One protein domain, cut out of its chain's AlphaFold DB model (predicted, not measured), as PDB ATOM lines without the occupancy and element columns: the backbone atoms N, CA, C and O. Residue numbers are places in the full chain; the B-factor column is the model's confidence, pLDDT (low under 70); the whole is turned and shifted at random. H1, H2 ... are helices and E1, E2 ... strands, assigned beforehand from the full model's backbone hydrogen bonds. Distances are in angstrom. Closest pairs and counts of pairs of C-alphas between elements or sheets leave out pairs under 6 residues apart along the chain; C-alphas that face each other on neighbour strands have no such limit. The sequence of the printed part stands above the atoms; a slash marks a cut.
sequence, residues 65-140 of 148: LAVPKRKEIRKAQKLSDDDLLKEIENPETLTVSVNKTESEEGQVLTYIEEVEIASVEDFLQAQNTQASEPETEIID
ATOM      1  N   LEU A  65     -30.174 -30.454 -29.029       68.38
ATOM      2  CA  LEU A  65     -30.450 -31.729 -29.677       68.38
ATOM      3  C   LEU A  65     -30.032 -32.887 -28.787       68.38
ATOM      4  O   LEU A  65     -28.945 -32.896 -28.228       68.38
ATOM      5  N   ALA A  66     -30.907 -33.880 -28.700       72.88
ATOM      6  CA  ALA A  66     -30.665 -35.101 -27.959       72.88
ATOM      7  C   ALA A  66     -29.874 -36.070 -28.857       72.88
ATOM      8  O   ALA A  66     -30.418 -36.598 -29.829       72.88
ATOM      9  N   VAL A  67     -28.585 -36.259 -28.583       77.75
ATOM     10  CA  VAL A  67     -27.668 -37.061 -29.402       77.75
ATOM     11  C   VAL A  67     -27.323 -38.369 -28.680       77.75
ATOM     12  O   VAL A  67     -26.895 -38.316 -27.525       77.75
ATOM     13  N   PRO A  68     -27.493 -39.546 -29.314       79.75
ATOM     14  CA  PRO A  68     -27.079 -40.811 -28.721       79.75
ATOM     15  C   PRO A  68     -25.551 -40.852 -28.598       79.75
ATOM     16  O   PRO A  68     -24.837 -40.589 -29.563       79.75
ATOM     17  N   LYS A  69     -25.045 -41.169 -27.404       82.94
ATOM     18  CA  LYS A  69     -23.599 -41.230 -27.124       82.94
ATOM     19  C   LYS A  69     -23.106 -42.639 -26.855       82.94
ATOM     20  O   LYS A  69     -21.999 -42.981 -27.256       82.94
ATOM     21  N   ARG A  70     -23.923 -43.455 -26.192       84.56
ATOM     22  CA  ARG A  70     -23.560 -44.818 -25.798       84.56
ATOM     23  C   ARG A  70     -24.772 -45.727 -25.874       84.56
ATOM     24  O   ARG A  70     -25.886 -45.308 -25.556       84.56
ATOM     25  N   LYS A  71     -24.547 -46.975 -26.271       86.00
ATOM     26  CA  LYS A  71     -25.559 -48.030 -26.269       86.00
ATOM     27  C   LYS A  71     -25.044 -49.191 -25.435       86.00
ATOM     28  O   LYS A  71     -23.928 -49.654 -25.630       86.00
ATOM     29  N   GLU A  72     -25.853 -49.652 -24.496       87.62
ATOM     30  CA  GLU A  72     -25.567 -50.824 -23.677       87.62
ATOM     31  C   GLU A  72     -26.604 -51.906 -23.951       87.62
ATOM     32  O   GLU A  72     -27.801 -51.626 -24.048       87.62
ATOM     33  N   ILE A  73     -26.153 -53.152 -24.022       87.31
ATOM     34  CA  ILE A  73     -27.020 -54.329 -24.061       87.31
ATOM     35  C   ILE A  73     -26.761 -55.133 -22.791       87.31
ATOM     36  O   ILE A  73     -25.676 -55.682 -22.605       87.31
ATOM     37  N   ARG A  74     -27.759 -55.199 -21.905       86.38
ATOM     38  CA  ARG A  74     -27.696 -55.932 -20.635       86.38
ATOM     39  C   ARG A  74     -28.469 -57.241 -20.754       86.38
ATOM     40  O   ARG A  74     -29.700 -57.227 -20.834       86.38
ATOM     41  N   LYS A  75     -27.759 -58.374 -20.746       83.19
ATOM     42  CA  LYS A  75     -28.390 -59.702 -20.874       83.19
ATOM     43  C   LYS A  75     -28.726 -60.340 -19.530       83.19
ATOM     44  O   LYS A  75     -29.802 -60.910 -19.388       83.19
ATOM     45  N   ALA A  76     -27.839 -60.203 -18.541       75.31
ATOM     46  CA  ALA A  76     -28.009 -60.789 -17.207       75.31
ATOM     47  C   ALA A  76     -28.486 -59.776 -16.145       75.31
ATOM     48  O   ALA A  76     -29.282 -60.122 -15.276       75.31
ATOM     49  N   GLN A  77     -28.039 -58.518 -16.219       75.12
ATOM     50  CA  GLN A  77     -28.306 -57.479 -15.211       75.12
ATOM     51  C   GLN A  77     -29.311 -56.439 -15.720       75.12
ATOM     52  O   GLN A  77     -28.975 -55.265 -15.905       75.12
ATOM     53  N   LYS A  78     -30.545 -56.874 -16.001       81.06
ATOM     54  CA  LYS A  78     -31.601 -55.939 -16.406       81.06
ATOM     55  C   LYS A  78     -31.921 -54.984 -15.250       81.06
ATOM     56  O   LYS A  78     -32.194 -55.428 -14.140       81.06
ATOM     57  N   LEU A  79     -31.912 -53.683 -15.521       82.94
ATOM     58  CA  LEU A  79     -32.317 -52.657 -14.568       82.94
ATOM     59  C   LEU A  79     -33.837 -52.627 -14.405       82.94
ATOM     60  O   LEU A  79     -34.586 -52.670 -15.393       82.94
ATOM     61  N   SER A  80     -34.260 -52.495 -13.148       84.31
ATOM     62  CA  SER A  80     -35.624 -52.121 -12.788       84.31
ATOM     63  C   SER A  80     -35.917 -50.677 -13.210       84.31
ATOM     64  O   SER A  80     -35.000 -49.908 -13.505       84.31
ATOM     65  N   ASP A  81     -37.191 -50.289 -13.242       82.38
ATOM     66  CA  ASP A  81     -37.564 -48.919 -13.613       82.38
ATOM     67  C   ASP A  81     -37.068 -47.888 -12.576       82.38
ATOM     68  O   ASP A  81     -36.638 -46.801 -12.958       82.38
ATOM     69  N   ASP A  82     -37.015 -48.253 -11.290       83.62
ATOM     70  CA  ASP A  82     -36.449 -47.407 -10.229       83.62
ATOM     71  C   ASP A  82     -34.934 -47.215 -10.385       83.62
ATOM     72  O   ASP A  82     -34.410 -46.126 -10.149       83.62
ATOM     73  N   ASP A  83     -34.207 -48.257 -10.792       84.00
ATOM     74  CA  ASP A  83     -32.763 -48.142 -11.015       84.00
ATOM     75  C   ASP A  83     -32.445 -47.367 -12.298       84.00
ATOM     76  O   ASP A  83     -31.455 -46.642 -12.342       84.00
ATOM     77  N   LEU A  84     -33.312 -47.437 -13.313       81.25
ATOM     78  CA  LEU A  84     -33.209 -46.577 -14.495       81.25
ATOM     79  C   LEU A  84     -33.396 -45.102 -14.150       81.25
ATOM     80  O   LEU A  84     -32.668 -44.265 -14.676       81.25
ATOM     81  N   LEU A  85     -34.340 -44.775 -13.263       80.12
ATOM     82  CA  LEU A  85     -34.518 -43.400 -12.796       80.12
ATOM     83  C   LEU A  85     -33.261 -42.887 -12.089       80.12
ATOM     84  O   LEU A  85     -32.809 -41.787 -12.392       80.12
ATOM     85  N   LYS A  86     -32.634 -43.705 -11.235       82.06
ATOM     86  CA  LYS A  86     -31.358 -43.342 -10.594       82.06
ATOM     87  C   LYS A  86     -30.238 -43.114 -11.608       82.06
ATOM     88  O   LYS A  86     -29.446 -42.203 -11.414       82.06
ATOM     89  N   GLU A  87     -30.167 -43.918 -12.667       77.50
ATOM     90  CA  GLU A  87     -29.170 -43.751 -13.736       77.50
ATOM     91  C   GLU A  87     -29.386 -42.463 -14.544       77.50
ATOM     92  O   GLU A  87     -28.414 -41.834 -14.955       77.50
ATOM     93  N   ILE A  88     -30.640 -42.049 -14.750       74.88
ATOM     94  CA  ILE A  88     -30.988 -40.781 -15.417       74.88
ATOM     95  C   ILE A  88     -30.679 -39.579 -14.515       74.88
ATOM     96  O   ILE A  88     -30.263 -38.528 -14.993       74.88
ATOM     97  N   GLU A  89     -30.910 -39.710 -13.212       74.00
ATOM     98  CA  GLU A  89     -30.700 -38.635 -12.238       74.00
ATOM     99  C   GLU A  89     -29.248 -38.533 -11.752       74.00
ATOM    100  O   GLU A  89     -28.911 -37.586 -11.036       74.00
ATOM    101  N   ASN A  90     -28.385 -39.486 -12.119       73.31
ATOM    102  CA  ASN A  90     -26.998 -39.511 -11.682       73.31
ATOM    103  C   ASN A  90     -26.205 -38.364 -12.341       73.31
ATOM    104  O   ASN A  90     -25.990 -38.389 -13.545       73.31
ATOM    105  N   PRO A  91     -25.706 -37.378 -11.575       62.66
ATOM    106  CA  PRO A  91     -24.965 -36.249 -12.137       62.66
ATOM    107  C   PRO A  91     -23.569 -36.627 -12.665       62.66
ATOM    108  O   PRO A  91     -22.963 -35.830 -13.380       62.66
ATOM    109  N   GLU A  92     -23.034 -37.800 -12.300       62.81
ATOM    110  CA  GLU A  92     -21.743 -38.298 -12.795       62.81
ATOM    111  C   GLU A  92     -21.856 -38.941 -14.184       62.81
ATOM    112  O   GLU A  92     -20.874 -38.985 -14.928       62.81
ATOM    113  N   THR A  93     -23.048 -39.406 -14.566       59.41
ATOM    114  CA  THR A  93     -23.342 -39.816 -15.937       59.41
ATOM    115  C   THR A  93     -23.962 -38.599 -16.630       59.41
ATOM    116  O   THR A  93     -24.972 -38.063 -16.199       59.41
ATOM    117  N   LEU A  94     -23.362 -38.089 -17.708       55.22
ATOM    118  CA  LEU A  94     -23.856 -36.910 -18.460       55.22
ATOM    119  C   LEU A  94     -25.205 -37.161 -19.184       55.22
ATOM    120  O   LEU A  94     -25.521 -36.540 -20.199       55.22
ATOM    121  N   THR A  95     -25.992 -38.120 -18.707       63.59
ATOM    122  CA  THR A  95     -27.117 -38.703 -19.413       63.59
ATOM    123  C   THR A  95     -28.378 -37.918 -19.114       63.59
ATOM    124  O   THR A  95     -28.974 -38.043 -18.053       63.59
ATOM    125  N   VAL A  96     -28.843 -37.145 -20.090       60.22
ATOM    126  CA  VAL A  96     -30.101 -36.406 -19.948       60.22
ATOM    127  C   VAL A  96     -31.306 -37.333 -20.160       60.22
ATOM    128  O   VAL A  96     -32.414 -37.035 -19.713       60.22
ATOM    129  N   SER A  97     -31.127 -38.472 -20.842       67.81
ATOM    130  CA  SER A  97     -32.187 -39.472 -21.044       67.81
ATOM    131  C   SER A  97     -31.655 -40.869 -21.389       67.81
ATOM    132  O   SER A  97     -30.710 -41.004 -22.168       67.81
ATOM    133  N   VAL A  98     -32.328 -41.906 -20.874       73.94
ATOM    134  CA  VAL A  98     -32.127 -43.318 -21.240       73.94
ATOM    135  C   VAL A  98     -33.389 -43.844 -21.917       73.94
ATOM    136  O   VAL A  98     -34.468 -43.802 -21.331       73.94
ATOM    137  N   ASN A  99     -33.265 -44.381 -23.133       72.12
ATOM    138  CA  ASN A  99     -34.357 -45.122 -23.774       72.12
ATOM    139  C   ASN A  99     -34.131 -46.630 -23.630       72.12
ATOM    140  O   ASN A  99     -33.082 -47.138 -24.032       72.12
ATOM    141  N   LYS A 100     -35.130 -47.324 -23.069       78.25
ATOM    142  CA  LYS A 100     -35.153 -48.779 -22.867       78.25
ATOM    143  C   LYS A 100     -35.963 -49.456 -23.970       78.25
ATOM    144  O   LYS A 100     -37.141 -49.150 -24.137       78.25
ATOM    145  N   THR A 101     -35.363 -50.444 -24.623       78.69
ATOM    146  CA  THR A 101     -36.067 -51.372 -25.520       78.69
ATOM    147  C   THR A 101     -35.751 -52.800 -25.097       78.69
ATOM    148  O   THR A 101     -34.591 -53.129 -24.851       78.69
ATOM    149  N   GLU A 102     -36.763 -53.661 -25.001       75.81
ATOM    150  CA  GLU A 102     -36.528 -55.098 -24.845       75.81
ATOM    151  C   GLU A 102     -36.342 -55.741 -26.221       75.81
ATOM    152  O   GLU A 102     -37.185 -55.584 -27.103       75.81
ATOM    153  N   SER A 103     -35.227 -56.448 -26.404       76.75
ATOM    154  CA  SER A 103     -34.955 -57.274 -27.581       76.75
ATOM    155  C   SER A 103     -34.749 -58.732 -27.166       76.75
ATOM    156  O   SER A 103     -34.590 -59.039 -25.981       76.75
ATOM    157  N   GLU A 104     -34.718 -59.643 -28.142       76.44
ATOM    158  CA  GLU A 104     -34.355 -61.050 -27.901       76.44
ATOM    159  C   GLU A 104     -32.944 -61.191 -27.303       76.44
ATOM    160  O   GLU A 104     -32.655 -62.162 -26.609       76.44
ATOM    161  N   GLU A 105     -32.080 -60.195 -27.523       72.38
ATOM    162  CA  GLU A 105     -30.706 -60.171 -27.032       72.38
ATOM    163  C   GLU A 105     -30.564 -59.604 -25.615       72.38
ATOM    164  O   GLU A 105     -29.488 -59.732 -25.043       72.38
ATOM    165  N   GLY A 106     -31.600 -58.994 -25.024       82.94
ATOM    166  CA  GLY A 106     -31.549 -58.435 -23.668       82.94
ATOM    167  C   GLY A 106     -32.261 -57.088 -23.518       82.94
ATOM    168  O   GLY A 106     -33.084 -56.686 -24.339       82.94
ATOM    169  N   GLN A 107     -31.969 -56.378 -22.426       84.50
ATOM    170  CA  GLN A 107     -32.404 -54.992 -22.251       84.50
ATOM    171  C   GLN A 107     -31.407 -54.063 -22.944       84.50
ATOM    172  O   GLN A 107     -30.241 -54.009 -22.559       84.50
ATOM    173  N   VAL A 108     -31.872 -53.314 -23.941       86.44
ATOM    174  CA  VAL A 108     -31.067 -52.315 -24.646       86.44
ATOM    175  C   VAL A 108     -31.313 -50.950 -24.019       86.44
ATOM    176  O   VAL A 108     -32.457 -50.500 -23.947       86.44
ATOM    177  N   LEU A 109     -30.242 -50.297 -23.582       85.94
ATOM    178  CA  LEU A 109     -30.243 -48.945 -23.034       85.94
ATOM    179  C   LEU A 109     -29.459 -48.034 -23.973       85.94
ATOM    180  O   LEU A 109     -28.296 -48.295 -24.270       85.94
ATOM    181  N   THR A 110     -30.086 -46.963 -24.452       82.94
ATOM    182  CA  THR A 110     -29.391 -45.923 -25.227       82.94
ATOM    183  C   THR A 110     -29.305 -44.653 -24.400       82.94
ATOM    184  O   THR A 110     -30.338 -44.090 -24.038       82.94
ATOM    185  N   TYR A 111     -28.076 -44.221 -24.129       82.00
ATOM    186  CA  TYR A 111     -27.746 -43.032 -23.353       82.00
ATOM    187  C   TYR A 111     -27.636 -41.836 -24.288       82.00
ATOM    188  O   TYR A 111     -26.923 -41.876 -25.299       82.00
ATOM    189  N   ILE A 112     -28.366 -40.780 -23.948       80.19
ATOM    190  CA  ILE A 112     -28.509 -39.590 -24.775       80.19
ATOM    191  C   ILE A 112     -28.040 -38.367 -23.996       80.19
ATOM    192  O   ILE A 112     -28.382 -38.181 -22.827       80.19
ATOM    193  N   GLU A 113     -27.291 -37.514 -24.684       80.12
ATOM    194  CA  GLU A 113     -26.817 -36.232 -24.177       80.12
ATOM    195  C   GLU A 113     -27.496 -35.093 -24.942       80.12
ATOM    196  O   GLU A 113     -27.655 -35.158 -26.165       80.12
ATOM    197  N   GLU A 114     -27.908 -34.041 -24.235       75.44
ATOM    198  CA  GLU A 114     -28.354 -32.809 -24.885       75.44
ATOM    199  C   GLU A 114     -27.150 -31.957 -25.286       75.44
ATOM    200  O   GLU A 114     -26.465 -31.392 -24.438       75.44
ATOM    201  N   VAL A 115     -26.941 -31.803 -26.590       78.62
ATOM    202  CA  VAL A 115     -25.921 -30.916 -27.153       78.62
ATOM    203  C   VAL A 115     -26.570 -29.585 -27.521       78.62
ATOM    204  O   VAL A 115     -27.583 -29.553 -28.224       78.62
ATOM    205  N   GLU A 116     -26.005 -28.481 -27.036       80.88
ATOM    206  CA  GLU A 116     -26.425 -27.134 -27.430       80.88
ATOM    207  C   GLU A 116     -25.926 -26.815 -28.844       80.88
ATOM    208  O   GLU A 116     -24.776 -27.077 -29.186       80.88
ATOM    209  N   ILE A 117     -26.810 -26.258 -29.671       75.31
ATOM    210  CA  ILE A 117     -26.539 -25.916 -31.064       75.31
ATOM    211  C   ILE A 117     -26.370 -24.405 -31.163       75.31
ATOM    212  O   ILE A 117     -27.352 -23.658 -31.076       75.31
ATOM    213  N   ALA A 118     -25.128 -23.964 -31.356       77.44
ATOM    214  CA  ALA A 118     -24.783 -22.552 -31.494       77.44
ATOM    215  C   ALA A 118     -24.537 -22.139 -32.952       77.44
ATOM    216  O   ALA A 118     -24.503 -20.943 -33.244       77.44
ATOM    217  N   SER A 119     -24.394 -23.105 -33.861       77.44
ATOM    218  CA  SER A 119     -24.139 -22.871 -35.280       77.44
ATOM    219  C   SER A 119     -24.760 -23.944 -36.179       77.44
ATOM    220  O   SER A 119     -25.154 -25.027 -35.733       77.44
ATOM    221  N   VAL A 120     -24.835 -23.654 -37.479       72.69
ATOM    222  CA  VAL A 120     -25.218 -24.628 -38.511       72.69
ATOM    223  C   VAL A 120     -24.237 -25.808 -38.540       72.69
ATOM    224  O   VAL A 120     -24.640 -26.932 -38.832       72.69
ATOM    225  N   GLU A 121     -22.958 -25.585 -38.237       79.56
ATOM    226  CA  GLU A 121     -21.959 -26.657 -38.177       79.56
ATOM    227  C   GLU A 121     -22.219 -27.614 -37.007       79.56
ATOM    228  O   GLU A 121     -22.321 -28.822 -37.235       79.56
ATOM    229  N   ASP A 122     -22.459 -27.086 -35.800       76.50
ATOM    230  CA  ASP A 122     -22.830 -27.894 -34.626       76.50
ATOM    231  C   ASP A 122     -24.072 -28.736 -34.916       76.50
ATOM    232  O   ASP A 122     -24.166 -29.909 -34.550       76.50
ATOM    233  N   PHE A 123     -25.035 -28.129 -35.613       71.75
ATOM    234  CA  PHE A 123     -26.257 -28.797 -36.013       71.75
ATOM    235  C   PHE A 123     -25.983 -30.012 -36.908       71.75
ATOM    236  O   PHE A 123     -26.519 -31.095 -36.657       71.75
ATOM    237  N   LEU A 124     -25.144 -29.858 -37.934       73.81
ATOM    238  CA  LEU A 124     -24.798 -30.961 -38.829       73.81
ATOM    239  C   LEU A 124     -23.965 -32.033 -38.138       73.81
ATOM    240  O   LEU A 124     -24.186 -33.220 -38.366       73.81
ATOM    241  N   GLN A 125     -23.044 -31.646 -37.260       80.94
ATOM    242  CA  GLN A 125     -22.276 -32.614 -36.487       80.94
ATOM    243  C   GLN A 125     -23.187 -33.433 -35.559       80.94
ATOM    244  O   GLN A 125     -23.056 -34.658 -35.479       80.94
ATOM    245  N   ALA A 126     -24.156 -32.787 -34.908       72.75
ATOM    246  CA  ALA A 126     -25.152 -33.461 -34.081       72.75
ATOM    247  C   ALA A 126     -26.051 -34.401 -34.904       72.75
ATOM    248  O   ALA A 126     -26.294 -35.527 -34.475       72.75
ATOM    249  N   GLN A 127     -26.487 -33.986 -36.100       68.19
ATOM    250  CA  GLN A 127     -27.232 -34.832 -37.049       68.19
ATOM    251  C   GLN A 127     -26.437 -36.072 -37.457       68.19
ATOM    252  O   GLN A 127     -26.945 -37.187 -37.368       68.19
ATOM    253  N   ASN A 128     -25.182 -35.880 -37.865       74.88
ATOM    254  CA  ASN A 128     -24.306 -36.977 -38.260       74.88
ATOM    255  C   ASN A 128     -24.127 -37.965 -37.108       74.88
ATOM    256  O   ASN A 128     -24.227 -39.171 -37.314       74.88
ATOM    257  N   THR A 129     -23.966 -37.452 -35.886       76.31
ATOM    258  CA  THR A 129     -23.856 -38.290 -34.687       76.31
ATOM    259  C   THR A 129     -25.159 -39.044 -34.384       76.31
ATOM    260  O   THR A 129     -25.117 -40.192 -33.958       76.31
ATOM    261  N   GLN A 130     -26.330 -38.440 -34.623       70.19
ATOM    262  CA  GLN A 130     -27.626 -39.123 -34.493       70.19
ATOM    263  C   GLN A 130     -27.839 -40.218 -35.544       70.19
ATOM    264  O   GLN A 130     -28.530 -41.196 -35.264       70.19
ATOM    265  N   ALA A 131     -27.306 -40.028 -36.753       69.12
ATOM    266  CA  ALA A 131     -27.415 -40.990 -37.844       69.12
ATOM    267  C   ALA A 131     -26.435 -42.163 -37.693       69.12
ATOM    268  O   ALA A 131     -26.716 -43.261 -38.172       69.12
ATOM    269  N   SER A 132     -25.300 -41.949 -37.024       73.69
ATOM    270  CA  SER A 132     -24.369 -43.015 -36.659       73.69
ATOM    271  C   SER A 132     -24.874 -43.818 -35.461       73.69
ATOM    272  O   SER A 132     -25.343 -43.250 -34.475       73.69
ATOM    273  N   GLU A 133     -24.731 -45.144 -35.507       73.69
ATOM    274  CA  GLU A 133     -24.923 -45.953 -34.303       73.69
ATOM    275  C   GLU A 133     -23.798 -45.660 -33.296       73.69
ATOM    276  O   GLU A 133     -22.623 -45.704 -33.668       73.69
ATOM    277  N   PRO A 134     -24.128 -45.375 -32.024       80.19
ATOM    278  CA  PRO A 134     -23.118 -45.252 -30.983       80.19
ATOM    279  C   PRO A 134     -22.447 -46.607 -30.726       80.19
ATOM    280  O   PRO A 134     -23.043 -47.670 -30.939       80.19
ATOM    281  N   GLU A 135     -21.220 -46.568 -30.205       80.56
ATOM    282  CA  GLU A 135     -20.520 -47.781 -29.787       80.56
ATOM    283  C   GLU A 135     -21.378 -48.584 -28.799       80.56
ATOM    284  O   GLU A 135     -21.986 -48.038 -27.868       80.56
ATOM    285  N   THR A 136     -21.463 -49.890 -29.059       83.56
ATOM    286  CA  THR A 136     -22.296 -50.814 -28.291       83.56
ATOM    287  C   THR A 136     -21.440 -51.595 -27.310       83.56
ATOM    288  O   THR A 136     -20.530 -52.322 -27.705       83.56
ATOM    289  N   GLU A 137     -21.779 -51.493 -26.034       84.00
ATOM    290  CA  GLU A 137     -21.167 -52.272 -24.968       84.00
ATOM    291  C   GLU A 137     -22.104 -53.389 -24.509       84.00
ATOM    292  O   GLU A 137     -23.297 -53.175 -24.280       84.00
ATOM    293  N   ILE A 138     -21.564 -54.601 -24.373       83.19
ATOM    294  CA  ILE A 138     -22.330 -55.783 -23.969       83.19
ATOM    295  C   ILE A 138     -21.992 -56.120 -22.517       83.19
ATOM    296  O   ILE A 138     -20.850 -56.439 -22.187       83.19
ATOM    297  N   ILE A 139     -23.011 -56.096 -21.660       81.75
ATOM    298  CA  ILE A 139     -22.904 -56.428 -20.241       81.75
ATOM    299  C   ILE A 139     -23.506 -57.822 -20.021       81.75
ATOM    300  O   ILE A 139     -24.718 -57.989 -19.851       81.75
ATOM    301  N   ASP A 140     -22.615 -58.818 -20.020       77.44
ATOM    302  CA  ASP A 140     -22.931 -60.253 -19.892       77.44
ATOM    303  C   ASP A 140     -22.527 -60.867 -18.535       77.44
ATOM    304  O   ASP A 140     -22.684 -62.067 -18.328       77.44
TER     305      ASP A 140
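This is residues 65 to 140 of the 148 residues of an uncharacterized protein of Candidatus Peregrinibacteria bacterium (UniProt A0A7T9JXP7). A long, strongly twisted sheet of four strands has one helix over each face, the two helices set far from each other. H1 covers the edge strand E2 on one face, while H2 folds back on the opposite face over the far end of E3, the longest strand. The printed part has 76 residues, with the named elements in the order E1, H1, E2, E3, H2, E4: two helices and four strands, of the mixed class. The sheet is mixed, in the order E2, E3, E1, E4. The whole is only just compact, close to loose, with a radius of gyration of the C-alphas of 13.6 A, and it is elongated, spanning 42 by 25 by 16 A.

E1, residues 65 to 74, is an inner strand that bends by 51 degrees at residue 69. H1, residues 81 to 89, follows it and is on the sheet over the edge strand E2, residues 97 to 103, at a height over the sheet of 9.4 A. On the local plane H1 stands at 29.6 degrees to E2, only just along the strands; their closest C-alphas, those of Ile 88 and Ser 97, are 5.9 A apart. E2 and E3, residues 106 to 117, form a hairpin, antiparallel, with N 101 and O 108 within hydrogen-bond range at 3.0 A. E3 is also antiparallel to E1, with N 67 and O 113 at 2.8 A and N 109 and O 72 at 2.8 A. E1, H1 and E2 make a split strand-helix-strand unit, two strands running the same way with E3 between them in the sheet; its crossover is right-handed. H2, residues 120 to 131, is on the opposite face from H1, over E3 and along the strands at 1 degrees on the local plane, with a height over the sheet of 8.5 A. The closest C-alphas of H2 and E1 are those of Gln 130 and Val 67, 5.5 A apart. H1 and H2 are apart. The edge strand E4, residues 136 to 139, is parallel to E1, with N 137 and O 71 at 2.9 A. In H1 and H2 every O i to N i+4 pair is within hydrogen-bond range.

E1 begins at C-alpha 65, at (-30.450, -31.729, -29.677), and measures 26.0 A from first to last C-alpha. H1 has 9 residues, Asp 81 to Glu 89. E2 measures 19.2 A and E3 33.7 A, ending at C-alpha 117, at (-26.539, -25.916, -31.064). H2 measures 16.5 A. E4, Thr 136 to Ile 139, ends at (-22.904, -56.428, -20.241).

The two C-alphas farthest apart, those of Ala 76 and Ser 119, are 42.2 A apart. The printed part has no cut and no long link. The mean pLDDT of the printed part is 77.1; residues 65, 91 to 97, 127 and 131 are under 70.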